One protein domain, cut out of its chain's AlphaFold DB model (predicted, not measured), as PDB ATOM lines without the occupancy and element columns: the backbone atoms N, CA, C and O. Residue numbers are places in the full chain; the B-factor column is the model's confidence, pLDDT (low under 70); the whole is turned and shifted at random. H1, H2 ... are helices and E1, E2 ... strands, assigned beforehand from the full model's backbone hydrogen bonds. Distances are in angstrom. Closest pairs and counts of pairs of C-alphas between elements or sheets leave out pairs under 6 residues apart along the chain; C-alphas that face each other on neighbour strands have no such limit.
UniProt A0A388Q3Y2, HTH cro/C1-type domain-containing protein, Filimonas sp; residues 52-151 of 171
ATOM      1  N   ILE A  52     151.331 108.257 147.532       83.31
ATOM      2  CA  ILE A  52     151.143 107.312 146.442       83.31
ATOM      3  C   ILE A  52     149.692 106.850 146.551       83.31
ATOM      4  O   ILE A  52     149.246 106.444 147.626       83.31
ATOM      5  N   TYR A  53     148.950 106.955 145.463       84.62
ATOM      6  CA  TYR A  53     147.560 106.545 145.389       84.62
ATOM      7  C   TYR A  53     147.313 105.778 144.099       84.62
ATOM      8  O   TYR A  53     148.078 105.857 143.141       84.62
ATOM      9  N   LEU A  54     146.243 104.999 144.099       87.25
ATOM     10  CA  LEU A  54     145.837 104.223 142.943       87.25
ATOM     11  C   LEU A  54     145.015 105.107 142.000       87.25
ATOM     12  O   LEU A  54     144.055 105.732 142.444       87.25
ATOM     13  N   ASP A  55     145.377 105.139 140.720       87.25
ATOM     14  CA  ASP A  55     144.735 105.958 139.690       87.25
ATOM     15  C   ASP A  55     144.338 105.103 138.480       87.25
ATOM     16  O   ASP A  55     144.947 105.119 137.409       87.25
ATOM     17  N   ILE A  56     143.281 104.312 138.666       88.88
ATOM     18  CA  ILE A  56     142.781 103.413 137.617       88.88
ATOM     19  C   ILE A  56     142.131 104.204 136.476       88.88
ATOM     20  O   ILE A  56     142.184 103.780 135.322       88.88
ATOM     21  N   GLN A  57     141.520 105.354 136.775       87.69
ATOM     22  CA  GLN A  57     140.816 106.153 135.771       87.69
ATOM     23  C   GLN A  57     141.752 106.605 134.651       87.69
ATOM     24  O   GLN A  57     141.369 106.555 133.480       87.69
ATOM     25  N   LYS A  58     142.988 106.977 134.998       85.56
ATOM     26  CA  LYS A  58     144.030 107.331 134.034       85.56
ATOM     27  C   LYS A  58     144.299 106.192 133.049       85.56
ATOM     28  O   LYS A  58     144.151 106.385 131.845       85.56
ATOM     29  N   VAL A  59     144.599 104.993 133.550       88.12
ATOM     30  CA  VAL A  59     144.944 103.835 132.703       88.12
ATOM     31  C   VAL A  59     143.763 103.384 131.841       88.12
ATOM     32  O   VAL A  59     143.943 103.020 130.679       88.12
ATOM     33  N   LEU A  60     142.541 103.434 132.376       89.19
ATOM     34  CA  LEU A  60     141.337 103.126 131.598       89.19
ATOM     35  C   LEU A  60     141.129 104.137 130.462       89.19
ATOM     36  O   LEU A  60     140.851 103.737 129.331       89.19
ATOM     37  N   SER A  61     141.331 105.425 130.740       86.62
ATOM     38  CA  SER A  61     141.221 106.487 129.733       86.62
ATOM     39  C   SER A  61     142.284 106.346 128.644       86.62
ATOM     40  O   SER A  61     141.978 106.491 127.463       86.62
ATOM     41  N   ASP A  62     143.511 105.979 129.019       84.06
ATOM     42  CA  ASP A  62     144.609 105.724 128.080       84.06
ATOM     43  C   ASP A  62     144.313 104.580 127.106       84.06
ATOM     44  O   ASP A  62     144.783 104.585 125.970       84.06
ATOM     45  N   LYS A  63     143.505 103.610 127.537       85.19
ATOM     46  CA  LYS A  63     143.044 102.497 126.699       85.19
ATOM     47  C   LYS A  63     141.757 102.794 125.936       85.19
ATOM     48  O   LYS A  63     141.243 101.906 125.261       85.19
ATOM     49  N   GLY A  64     141.234 104.016 126.030       85.31
ATOM     50  CA  GLY A  64     139.994 104.414 125.365       85.31
ATOM     51  C   GLY A  64     138.736 103.795 125.980       85.31
ATOM     52  O   GLY A  64     137.723 103.665 125.300       85.31
ATOM     53  N   ILE A  65     138.778 103.389 127.253       88.31
ATOM     54  CA  ILE A  65     137.617 102.836 127.956       88.31
ATOM     55  C   ILE A  65     136.788 103.991 128.527       88.31
ATOM     56  O   ILE A  65     137.141 104.582 129.544       88.31
ATOM     57  N   GLU A  66     135.649 104.283 127.897       85.81
ATOM     58  CA  GLU A  66     134.765 105.392 128.297       85.81
ATOM     59  C   GLU A  66     133.964 105.105 129.576       85.81
ATOM     60  O   GLU A  66     133.656 106.015 130.345       85.81
ATOM     61  N   ASN A  67     133.620 103.835 129.822       90.44
ATOM     62  CA  ASN A  67     132.767 103.418 130.937       90.44
ATOM     63  C   ASN A  67     133.552 102.605 131.978       90.44
ATOM     64  O   ASN A  67     133.495 101.368 131.972       90.44
ATOM     65  N   PRO A  68     134.250 103.264 132.923       90.38
ATOM     66  CA  PRO A  68     135.140 102.584 133.860       90.38
ATOM     67  C   PRO A  68     134.399 101.620 134.797       90.38
ATOM     68  O   PRO A  68     134.889 100.533 135.101       90.38
ATOM     69  N   HIS A  69     133.175 101.967 135.206       92.19
ATOM     70  CA  HIS A  69     132.339 101.091 136.029       92.19
ATOM     71  C   HIS A  69     131.975  99.780 135.321       92.19
ATOM     72  O   HIS A  69     131.977  98.723 135.952       92.19
ATOM     73  N   LEU A  70     131.651  99.847 134.025       91.50
ATOM     74  CA  LEU A  70     131.287  98.674 133.234       91.50
ATOM     75  C   LEU A  70     132.508  97.779 133.016       91.50
ATOM     76  O   LEU A  70     132.428  96.579 133.265       91.50
ATOM     77  N   ALA A  71     133.638  98.374 132.626       92.12
ATOM     78  CA  ALA A  71     134.876  97.646 132.372       92.12
ATOM     79  C   ALA A  71     135.354  96.879 133.612       92.12
ATOM     80  O   ALA A  71     135.637  95.687 133.538       92.12
ATOM     81  N   LEU A  72     135.337  97.517 134.785       91.62
ATOM     82  CA  LEU A  72     135.709  96.848 136.033       91.62
ATOM     83  C   LEU A  72     134.731  95.722 136.406       91.62
ATOM     84  O   LEU A  72     135.149  94.676 136.897       91.62
ATOM     85  N   ARG A  73     133.429  95.876 136.140       91.75
ATOM     86  CA  ARG A  73     132.478  94.771 136.343       91.75
ATOM     87  C   ARG A  73     132.741  93.600 135.398       91.75
ATOM     88  O   ARG A  73     132.654  92.457 135.835       91.75
ATOM     89  N   GLN A  74     133.086  93.870 134.139       91.31
ATOM     90  CA  GLN A  74     133.441  92.836 133.161       91.31
ATOM     91  C   GLN A  74     134.714  92.073 133.559       91.31
ATOM     92  O   GLN A  74     134.812  90.881 133.295       91.31
ATOM     93  N   MET A  75     135.636  92.723 134.275       91.00
ATOM     94  CA  MET A  75     136.828  92.093 134.865       91.00
ATOM     95  C   MET A  75     136.533  91.279 136.143       91.00
ATOM     96  O   MET A  75     137.443  90.692 136.720       91.00
ATOM     97  N   GLY A  76     135.278  91.239 136.607       91.00
ATOM     98  CA  GLY A  76     134.858  90.452 137.771       91.00
ATOM     99  C   GLY A  76     134.847  91.209 139.104       91.00
ATOM    100  O   GLY A  76     134.682  90.587 140.156       91.00
ATOM    101  N   PHE A  77     134.991  92.539 139.106       91.31
ATOM    102  CA  PHE A  77     134.888  93.326 140.338       91.31
ATOM    103  C   PHE A  77     133.429  93.518 140.781       91.31
ATOM    104  O   PHE A  77     132.544  93.856 139.993       91.31
ATOM    105  N   ASN A  78     133.181  93.363 142.087       91.38
ATOM    106  CA  ASN A  78     131.897  93.707 142.698       91.38
ATOM    107  C   ASN A  78     131.685  95.233 142.694       91.38
ATOM    108  O   ASN A  78     132.630  95.997 142.865       91.38
ATOM    109  N   VAL A  79     130.427  95.671 142.619       89.00
ATOM    110  CA  VAL A  79     129.968  97.069 142.632       89.00
ATOM    111  C   VAL A  79     130.620  97.901 143.731       89.00
ATOM    112  O   VAL A  79     131.115  98.993 143.465       89.00
ATOM    113  N   HIS A  80     130.644  97.385 144.962       88.06
ATOM    114  CA  HIS A  80     131.245  98.092 146.093       88.06
ATOM    115  C   HIS A  80     132.750  98.289 145.896       88.06
ATOM    116  O   HIS A  80     133.264  99.376 146.147       88.06
ATOM    117  N   THR A  81     133.445  97.264 145.404       87.69
ATOM    118  CA  THR A  81     134.877  97.325 145.097       87.69
ATOM    119  C   THR A  81     135.139  98.303 143.958       87.69
ATOM    120  O   THR A  81     135.982  99.177 144.108       87.69
ATOM    121  N   THR A  82     134.373  98.230 142.868       90.12
ATOM    122  CA  THR A  82     134.462  99.148 141.726       90.12
ATOM    123  C   THR A  82     134.333 100.605 142.160       90.12
ATOM    124  O   THR A  82     135.181 101.421 141.818       90.12
ATOM    125  N   SER A  83     133.309 100.942 142.951       88.88
ATOM    126  CA  SER A  83     133.115 102.318 143.414       88.88
ATOM    127  C   SER A  83     134.262 102.802 144.299       88.88
ATOM    128  O   SER A  83     134.652 103.959 144.200       88.88
ATOM    129  N   ARG A  84     134.836 101.935 145.140       86.69
ATOM    130  CA  ARG A  84     136.001 102.295 145.964       86.69
ATOM    131  C   ARG A  84     137.262 102.498 145.128       86.69
ATOM    132  O   ARG A  84     137.963 103.481 145.331       86.69
ATOM    133  N   LEU A  85     137.503 101.605 144.167       87.69
ATOM    134  CA  LEU A  85     138.634 101.672 143.240       87.69
ATOM    135  C   LEU A  85     138.610 102.952 142.397       87.69
ATOM    136  O   LEU A  85     139.650 103.562 142.189       87.69
ATOM    137  N   LEU A  86     137.430 103.386 141.949       88.00
ATOM    138  CA  LEU A  86     137.293 104.592 141.127       88.00
ATOM    139  C   LEU A  86     137.340 105.896 141.921       88.00
ATOM    140  O   LEU A  86     137.652 106.931 141.346       88.00
ATOM    141  N   ARG A  87     137.050 105.881 143.226       84.69
ATOM    142  CA  ARG A  87     137.128 107.085 144.069       84.69
ATOM    143  C   ARG A  87     138.553 107.442 144.501       84.69
ATOM    144  O   ARG A  87     138.707 108.387 145.269       84.69
ATOM    145  N   ASN A  88     139.568 106.705 144.036       75.31
ATOM    146  CA  ASN A  88     140.970 106.862 144.436       75.31
ATOM    147  C   ASN A  88     141.117 106.948 145.970       75.31
ATOM    148  O   ASN A  88     141.952 107.686 146.495       75.31
ATOM    149  N   GLU A  89     140.254 106.227 146.702       69.50
ATOM    150  CA  GLU A  89     140.281 106.223 148.160       69.50
ATOM    151  C   GLU A  89     141.636 105.666 148.623       69.50
ATOM    152  O   GLU A  89     142.042 104.616 148.122       69.50
ATOM    153  N   PRO A  90     142.308 106.281 149.615       59.81
ATOM    154  CA  PRO A  90     143.614 105.840 150.133       59.81
ATOM    155  C   PRO A  90     143.594 104.478 150.856       59.81
ATOM    156  O   PRO A  90     144.495 104.149 151.624       59.81
ATOM    157  N   GLY A  91     142.560 103.667 150.645       63.09
ATOM    158  CA  GLY A  91     142.453 102.329 151.194       63.09
ATOM    159  C   GLY A  91     143.337 101.356 150.425       63.09
ATOM    160  O   GLY A  91     143.296 101.304 149.199       63.09
ATOM    161  N   SER A  92     144.095 100.548 151.162       68.69
ATOM    162  CA  SER A  92     144.880  99.427 150.641       68.69
ATOM    163  C   SER A  92     144.154  98.670 149.520       68.69
ATOM    164  O   SER A  92     143.041  98.168 149.725       68.69
ATOM    165  N   ILE A  93     144.799  98.531 148.361       85.06
ATOM    166  CA  ILE A  93     144.378  97.578 147.336       85.06
ATOM    167  C   ILE A  93     144.937  96.195 147.680       85.06
ATOM    168  O   ILE A  93     146.088  96.054 148.081       85.06
ATOM    169  N   ASN A  94     144.110  95.161 147.539       87.81
ATOM    170  CA  ASN A  94     144.576  93.784 147.656       87.81
ATOM    171  C   ASN A  94     145.419  93.431 146.420       87.81
ATOM    172  O   ASN A  94     144.985  93.698 145.300       87.81
ATOM    173  N   TYR A  95     146.569  92.778 146.604       89.75
ATOM    174  CA  TYR A  95     147.419  92.306 145.506       89.75
ATOM    175  C   TYR A  95     146.669  91.464 144.473       89.75
ATOM    176  O   TYR A  95     146.918  91.607 143.284       89.75
ATOM    177  N   ARG A  96     145.668  90.679 144.892       90.38
ATOM    178  CA  ARG A  96     144.806  89.936 143.963       90.38
ATOM    179  C   ARG A  96     144.045  90.857 143.006       90.38
ATOM    180  O   ARG A  96     143.891  90.549 141.833       90.38
ATOM    181  N   HIS A  97     143.532  91.980 143.508       89.62
ATOM    182  CA  HIS A  97     142.834  92.954 142.667       89.62
ATOM    183  C   HIS A  97     143.807  93.672 141.734       89.62
ATOM    184  O   HIS A  97     143.459  93.934 140.587       89.62
ATOM    185  N   LEU A  98     145.014  93.963 142.221       90.81
ATOM    186  CA  LEU A  98     146.074  94.572 141.425       90.81
ATOM    187  C   LEU A  98     146.495  93.656 140.267       90.81
ATOM    188  O   LEU A  98     146.552  94.107 139.132       90.81
ATOM    189  N   GLU A  99     146.699  92.368 140.538       92.50
ATOM    190  CA  GLU A  99     147.038  91.365 139.528       92.50
ATOM    191  C   GLU A  99     145.940  91.238 138.464       92.50
ATOM    192  O   GLU A  99     146.235  91.318 137.276       92.50
ATOM    193  N   ILE A 100     144.668  91.130 138.869       92.69
ATOM    194  CA  ILE A 100     143.539  91.072 137.924       92.69
ATOM    195  C   ILE A 100     143.510  92.313 137.022       92.69
ATOM    196  O   ILE A 100     143.301  92.185 135.817       92.69
ATOM    197  N   LEU A 101     143.733  93.508 137.584       91.81
ATOM    198  CA  LEU A 101     143.795  94.748 136.807       91.81
ATOM    199  C   LEU A 101     144.953  94.723 135.811       91.81
ATOM    200  O   LEU A 101     144.735  95.001 134.637       91.81
ATOM    201  N   CYS A 102     146.154  94.364 136.260       91.69
ATOM    202  CA  CYS A 102     147.340  94.293 135.412       91.69
ATOM    203  C   CYS A 102     147.183  93.271 134.282       91.69
ATOM    204  O   CYS A 102     147.535  93.574 133.146       91.69
ATOM    205  N   LEU A 103     146.600  92.100 134.558       91.69
ATOM    206  CA  LEU A 103     146.340  91.070 133.549       91.69
ATOM    207  C   LEU A 103     145.280  91.515 132.537       91.69
ATOM    208  O   LEU A 103     145.463  91.341 131.336       91.69
ATOM    209  N   ALA A 104     144.181  92.119 132.999       91.38
ATOM    210  CA  ALA A 104     143.106  92.569 132.118       91.38
ATOM    211  C   ALA A 104     143.508  93.783 131.268       91.38
ATOM    212  O   ALA A 104     143.058  93.935 130.134       91.38
ATOM    213  N   LEU A 105     144.337  94.664 131.825       89.25
ATOM    214  CA  LEU A 105     144.782  95.884 131.171       89.25
ATOM    215  C   LEU A 105     146.140  95.707 130.490       89.25
ATOM    216  O   LEU A 105     146.543  96.611 129.780       89.25
ATOM    217  N   ASN A 106     146.850  94.589 130.626       89.81
ATOM    218  CA  ASN A 106     148.215  94.447 130.113       89.81
ATOM    219  C   ASN A 106     149.100  95.659 130.494       89.81
ATOM    220  O   ASN A 106     149.595  96.388 129.630       89.81
ATOM    221  N   CYS A 107     149.173  95.957 131.794       87.25
ATOM    222  CA  CYS A 107     149.964  97.060 132.350       87.25
ATOM    223  C   CYS A 107     150.754  96.619 133.585       87.25
ATOM    224  O   CYS A 107     150.431  95.611 134.219       87.25
ATOM    225  N   LEU A 108     151.778  97.391 133.952       88.50
ATOM    226  CA  LEU A 108     152.569  97.136 135.151       88.50
ATOM    227  C   LEU A 108     151.879  97.723 136.390       88.50
ATOM    228  O   LEU A 108     151.170  98.728 136.296       88.50
ATOM    229  N   PRO A 109     152.141  97.172 137.589       88.88
ATOM    230  CA  PRO A 109     151.640  97.741 138.839       88.88
ATOM    231  C   PRO A 109     152.001  99.219 139.024       88.88
ATOM    232  O   PRO A 109     151.214  99.981 139.576       88.88
ATOM    233  N   ASN A 110     153.176  99.624 138.537       88.50
ATOM    234  CA  ASN A 110     153.650 101.003 138.596       88.50
ATOM    235  C   ASN A 110     152.783 101.957 137.758       88.50
ATOM    236  O   ASN A 110     152.595 103.102 138.148       88.50
ATOM    237  N   ASP A 111     152.198 101.478 136.657       86.50
ATOM    238  CA  ASP A 111     151.371 102.296 135.759       86.50
ATOM    239  C   ASP A 111     150.011 102.649 136.380       86.50
ATOM    240  O   ASP A 111     149.386 103.638 136.000       86.50
ATOM    241  N   LEU A 112     149.550 101.834 137.335       88.94
ATOM    242  CA  LEU A 112     148.307 102.048 138.081       88.94
ATOM    243  C   LEU A 112     148.486 103.006 139.264       88.94
ATOM    244  O   LEU A 112     147.493 103.464 139.834       88.94
ATOM    245  N   LEU A 113     149.727 103.273 139.671       88.56
ATOM    246  CA  LEU A 113     150.044 104.112 140.817       88.56
ATOM    247  C   LEU A 113     150.408 105.524 140.356       88.56
ATOM    248  O   LEU A 113     151.174 105.721 139.420       88.56
ATOM    249  N   SER A 114     149.874 106.511 141.060       87.06
ATOM    250  CA  SER A 114     150.187 107.925 140.876       87.06
ATOM    251  C   SER A 114     150.735 108.492 142.177       87.06
ATOM    252  O   SER A 114     150.349 108.075 143.272       87.06
ATOM    253  N   TRP A 115     151.635 109.464 142.074       86.31
ATOM    254  CA  TRP A 115     152.251 110.097 143.232       86.31
ATOM    255  C   TRP A 115     151.962 111.593 143.273       86.31
ATOM    256  O   TRP A 115     152.143 112.309 142.288       86.31
ATOM    257  N   LYS A 116     151.519 112.072 144.441       83.62
ATOM    258  CA  LYS A 116     151.345 113.497 144.718       83.62
ATOM    259  C   LYS A 116     152.418 113.968 145.711       83.62
ATOM    260  O   LYS A 116     152.435 113.471 146.846       83.62
ATOM    261  N   PRO A 117     153.287 114.922 145.325       79.38
ATOM    262  CA  PRO A 117     154.280 115.480 146.232       79.38
ATOM    263  C   PRO A 117     153.602 116.250 147.374       79.38
ATOM    264  O   PRO A 117     152.540 116.851 147.207       79.38
ATOM    265  N   SER A 118     154.235 116.233 148.544       78.19
ATOM    266  CA  SER A 118     153.794 116.941 149.750       78.19
ATOM    267  C   SER A 118     154.900 117.858 150.271       78.19
ATOM    268  O   SER A 118     156.012 117.877 149.746       78.19
ATOM    269  N   GLU A 119     154.639 118.592 151.350       72.44
ATOM    270  CA  GLU A 119     155.669 119.400 152.014       72.44
ATOM    271  C   GLU A 119     156.905 118.569 152.416       72.44
ATOM    272  O   GLU A 119     158.027 119.058 152.318       72.44
ATOM    273  N   LEU A 120     156.738 117.285 152.763       70.62
ATOM    274  CA  LEU A 120     157.857 116.394 153.097       70.62
ATOM    275  C   LEU A 120     158.732 116.023 151.895       70.62
ATOM    276  O   LEU A 120     159.933 115.818 152.061       70.62
ATOM    277  N   SER A 121     158.166 115.937 150.689       70.75
ATOM    278  CA  SER A 121     158.956 115.598 149.498       70.75
ATOM    279  C   SER A 121     159.846 116.752 149.037       70.75
ATOM    280  O   SER A 121     160.795 116.508 148.304       70.75
ATOM    281  N   LYS A 122     159.624 117.987 149.518       71.31
ATOM    282  CA  LYS A 122     160.531 119.124 149.262       71.31
ATOM    283  C   LYS A 122     161.948 118.881 149.790       71.31
ATOM    284  O   LYS A 122     162.898 119.442 149.255       71.31
ATOM    285  N   ASN A 123     162.091 118.024 150.803       76.25
ATOM    286  CA  ASN A 123     163.385 117.662 151.384       76.25
ATOM    287  C   ASN A 123     164.183 116.675 150.517       76.25
ATOM    288  O   ASN A 123     165.368 116.472 150.767       76.25
ATOM    289  N   TYR A 124     163.550 116.073 149.506       77.44
ATOM    290  CA  TYR A 124     164.159 115.101 148.601       77.44
ATOM    291  C   TYR A 124     163.986 115.569 147.153       77.44
ATOM    292  O   TYR A 124     163.138 115.040 146.432       77.44
ATOM    293  N   PRO A 125     164.744 116.594 146.725       70.12
ATOM    294  CA  PRO A 125     164.687 117.059 145.348       70.12
ATOM    295  C   PRO A 125     165.142 115.950 144.390       70.12
ATOM    296  O   PRO A 125     166.131 115.268 144.661       70.12
ATOM    297  N   GLN A 126     164.449 115.819 143.255       71.50
ATOM    298  CA  GLN A 126     164.823 114.935 142.144       71.50
ATOM    299  C   GLN A 126     164.792 113.443 142.524       71.50
ATOM    300  O   GLN A 126     165.785 112.717 142.430       71.50
ATOM    301  N   HIS A 127     163.627 112.986 142.987       80.75
ATOM    302  CA  HIS A 127     163.420 111.627 143.480       80.75
ATOM    303  C   HIS A 127     162.829 110.721 142.387       80.75
ATOM    304  O   HIS A 127     162.066 111.164 141.538       80.75
ATOM    305  N   GLN A 128     163.102 109.411 142.418       83.81
ATOM    306  CA  GLN A 128     162.582 108.473 141.400       83.81
ATOM    307  C   GLN A 128     161.042 108.417 141.345       83.81
ATOM    308  O   GLN A 128     160.471 108.098 140.305       83.81
ATOM    309  N   LEU A 129     160.367 108.785 142.438       82.81
ATOM    310  CA  LEU A 129     158.902 108.896 142.493       82.81
ATOM    311  C   LEU A 129     158.347 110.030 141.623       82.81
ATOM    312  O   LEU A 129     157.170 109.984 141.280       82.81
ATOM    313  N   ASP A 130     159.176 110.990 141.200       81.88
ATOM    314  CA  ASP A 130     158.776 112.036 140.254       81.88
ATOM    315  C   ASP A 130     158.275 111.422 138.929       81.88
ATOM    316  O   ASP A 130     157.426 112.004 138.258       81.88
ATOM    317  N   GLN A 131     158.719 110.205 138.585       83.69
ATOM    318  CA  GLN A 131     158.236 109.451 137.418       83.69
ATOM    319  C   GLN A 131     156.764 109.022 137.538       83.69
ATOM    320  O   GLN A 131     156.101 108.805 136.526       83.69
ATOM    321  N   LEU A 132     156.252 108.905 138.764       83.38
ATOM    322  CA  LEU A 132     154.859 108.563 139.063       83.38
ATOM    323  C   LEU A 132     153.961 109.797 139.177       83.38
ATOM    324  O   LEU A 132     152.753 109.661 139.394       83.38
ATOM    325  N   ALA A 133     154.522 111.002 139.065       80.69
ATOM    326  CA  ALA A 133     153.721 112.211 139.079       80.69
ATOM    327  C   ALA A 133     152.721 112.183 137.906       80.69
ATOM    328  O   ALA A 133     153.073 111.794 136.785       80.69
ATOM    329  N   PRO A 134     151.452 112.564 138.133       70.25
ATOM    330  CA  PRO A 134     150.474 112.619 137.063       70.25
ATOM    331  C   PRO A 134     150.920 113.652 136.025       70.25
ATOM    332  O   PRO A 134     150.911 114.854 136.270       70.25
ATOM    333  N   VAL A 135     151.319 113.167 134.853       69.25
ATOM    334  CA  VAL A 135     151.516 114.008 133.672       69.25
ATOM    335  C   VAL A 135     150.134 114.430 133.184       69.25
ATOM    336  O   VAL A 135     149.273 113.569 132.989       69.25
ATOM    337  N   GLU A 136     149.907 115.730 132.989       64.38
ATOM    338  CA  GLU A 136     148.679 116.221 132.360       64.38
ATOM    339  C   GLU A 136     148.549 115.605 130.960       64.38
ATOM    340  O   GLU A 136     149.315 115.906 130.041       64.38
ATOM    341  N   LYS A 137     147.597 114.680 130.812       60.38
ATOM    342  CA  LYS A 137     147.354 113.988 129.548       60.38
ATOM    343  C   LYS A 137     146.344 114.762 128.727       60.38
ATOM    344  O   LYS A 137     145.135 114.646 128.890       60.38
ATOM    345  N   ASP A 138     146.884 115.541 127.809       62.94
ATOM    346  CA  ASP A 138     146.137 116.096 126.693       62.94
ATOM    347  C   ASP A 138     145.656 114.941 125.792       62.94
ATOM    348  O   ASP A 138     146.417 114.016 125.492       62.94
ATOM    349  N   ASN A 139     144.383 114.947 125.399       68.06
ATOM    350  CA  ASN A 139     143.711 113.787 124.815       68.06
ATOM    351  C   ASN A 139     144.343 113.430 123.452       68.06
ATOM    352  O   ASN A 139     144.116 114.130 122.461       68.06
ATOM    353  N   LEU A 140     145.162 112.368 123.385       78.75
ATOM    354  CA  LEU A 140     145.965 112.018 122.200       78.75
ATOM    355  C   LEU A 140     145.103 111.874 120.940       78.75
ATOM    356  O   LEU A 140     145.477 112.367 119.876       78.75
ATOM    357  N   ALA A 141     143.914 111.281 121.074       77.50
ATOM    358  CA  ALA A 141     142.957 111.145 119.981       77.50
ATOM    359  C   ALA A 141     142.595 112.509 119.364       77.50
ATOM    360  O   ALA A 141     142.572 112.656 118.142       77.50
ATOM    361  N   SER A 142     142.403 113.536 120.198       78.69
ATOM    362  CA  SER A 142     142.093 114.896 119.738       78.69
ATOM    363  C   SER A 142     143.263 115.563 119.003       78.69
ATOM    364  O   SER A 142     143.045 116.355 118.085       78.69
ATOM    365  N   LYS A 143     144.511 115.223 119.356       82.56
ATOM    366  CA  LYS A 143     145.707 115.697 118.641       82.56
ATOM    367  C   LYS A 143     145.832 115.032 117.283       82.56
ATOM    368  O   LYS A 143     146.090 115.718 116.299       82.56
ATOM    369  N   ILE A 144     145.595 113.723 117.224       85.56
ATOM    370  CA  ILE A 144     145.656 112.949 115.982       85.56
ATOM    371  C   ILE A 144     144.610 113.453 114.979       85.56
ATOM    372  O   ILE A 144     144.934 113.622 113.808       85.56
ATOM    373  N   GLN A 145     143.395 113.781 115.429       83.75
ATOM    374  CA  GLN A 145     142.334 114.307 114.555       83.75
ATOM    375  C   GLN A 145     142.683 115.639 113.871       83.75
ATOM    376  O   GLN A 145     142.156 115.924 112.799       83.75
ATOM    377  N   LYS A 146     143.562 116.458 114.464       89.00
ATOM    378  CA  LYS A 146     143.974 117.761 113.911       89.00
ATOM    379  C   LYS A 146     145.152 117.663 112.935       89.00
ATOM    380  O   LYS A 146     145.542 118.678 112.359       89.00
ATOM    381  N   LEU A 147     145.756 116.484 112.773       87.94
ATOM    382  CA  LEU A 147     146.932 116.306 111.923       87.94
ATOM    383  C   LEU A 147     146.560 116.177 110.435       87.94
ATOM    384  O   LEU A 147     145.530 115.588 110.101       87.94
ATOM    385  N   PRO A 148     147.417 116.667 109.520       87.56
ATOM    386  CA  PRO A 148     147.230 116.475 108.085       87.56
ATOM    387  C   PRO A 148     147.398 114.999 107.692       87.56
ATOM    388  O   PRO A 148     148.138 114.244 108.331       87.56
ATOM    389  N   VAL A 149     146.748 114.604 106.594       86.44
ATOM    390  CA  VAL A 149     146.668 113.208 106.116       86.44
ATOM    391  C   VAL A 149     148.047 112.558 105.946       86.44
ATOM    392  O   VAL A 149     148.231 111.400 106.322       86.44
ATOM    393  N   ASP A 150     149.044 113.314 105.488       85.19
ATOM    394  CA  ASP A 150     150.412 112.817 105.286       85.19
ATOM    395  C   ASP A 150     151.072 112.350 106.593       85.19
ATOM    396  O   ASP A 150     151.835 111.383 106.619       85.19
ATOM    397  N   LYS A 151     150.747 113.001 107.716       88.00
ATOM    398  CA  LYS A 151     151.254 112.629 109.045       88.00
ATOM    399  C   LYS A 151     150.504 111.439 109.633       88.00
ATOM    400  O   LYS A 151     151.109 110.643 110.348       88.00
TER     401      LYS A 151
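This is residues 52 to 151 of the 171 residues of the protein "HTH cro/C1-type domain-containing protein" of Filimonas sp (UniProt A0A388Q3Y2). A small ribbon of two strands, E1 and E2, stands between a loose clump of five short helices, H1 to H5, and a loop that runs out from E2 through H6 and folds back with H7 onto E2. From H7 a thin arm leads away to H8, and its end, residues 142 to 151, sticks out from the rest; in the loop, residues 122 to 128 stick out too. The printed part has 100 residues, with eight named helices and two named strands in the order E1, H1, H2, H3, H4, H5, E2, H6, H7, H8; the sheet, E1 - E2, is antiparallel, and the class is mostly helix. The whole is loose, with a radius of gyration of the C-alphas of 16.0 A, and its flat outline spans 46 by 41 by 20 A.

E2 is residues 113 to 116, 10.2 A long, and E1 is residues 52 to 54, beginning at C-alpha 52 at (151.143, 107.312, 146.442). H1 is residues 56 to 62, 10.0 A, H2 is residues 68 to 74, 9.9 A, and H3 is residues 79 to 86, 10.6 A. H4, the longest helix, is residues 95 to 105 and measures 15.0 A from C-alpha 95 at (147.419, 92.306, 145.506). H5 is residues 109 to 112, H6 residues 119 to 123 and H7 residues 128 to 132. H8, residues 140 to 145, ends at C-alpha 145 at (142.334, 114.307, 114.555).

E1 and E2 are antiparallel at 137 degrees, with N 53 and O 114 as well as N 114 and O 53 within hydrogen-bond range at 2.8 A. The closest C-alphas of E2 and H7, those of Ser 114 and Leu 132, are 5.1 A apart. H1 touches H5, closest at the C-alphas of Ile 56 and Leu 112, 5.7 A. H1 and H3 only just touch, with 3 pairs of C-alphas within 8 A, closest at Gln 57 and Leu 86, 6.6 A. H2 and H3 form a helical hairpin and touch at a steep tilt of 45 degrees, opposite ways, the C-alphas of Leu 72 and Thr 82 being 6.3 A apart. H4 and H5 only just touch, with 3 pairs within 8 A, the closest C-alphas being those of Cys 102 and Pro 109, 6.5 A; H2 and H4 are near each other. H6 and H8 touch no helix. Every O i to N i+4 pair is within hydrogen-bond range in H1, H2, H3, H4 and H8; H6 and H7 each have 0 of 1, but 2 of 2 O i to N i+3 pairs, and H5 is too short for an O i to N i+4 pair.

The two C-alphas farthest apart, those of Leu 120 and Asp 150, are 48.5 A apart. Without the stretches that stand free, the body spans 38 by 33 by 20 A. The printed part has no cut and no long link. The mean pLDDT of the printed part is 83.8; residues 89 to 92 and 135 to 139 are under 70.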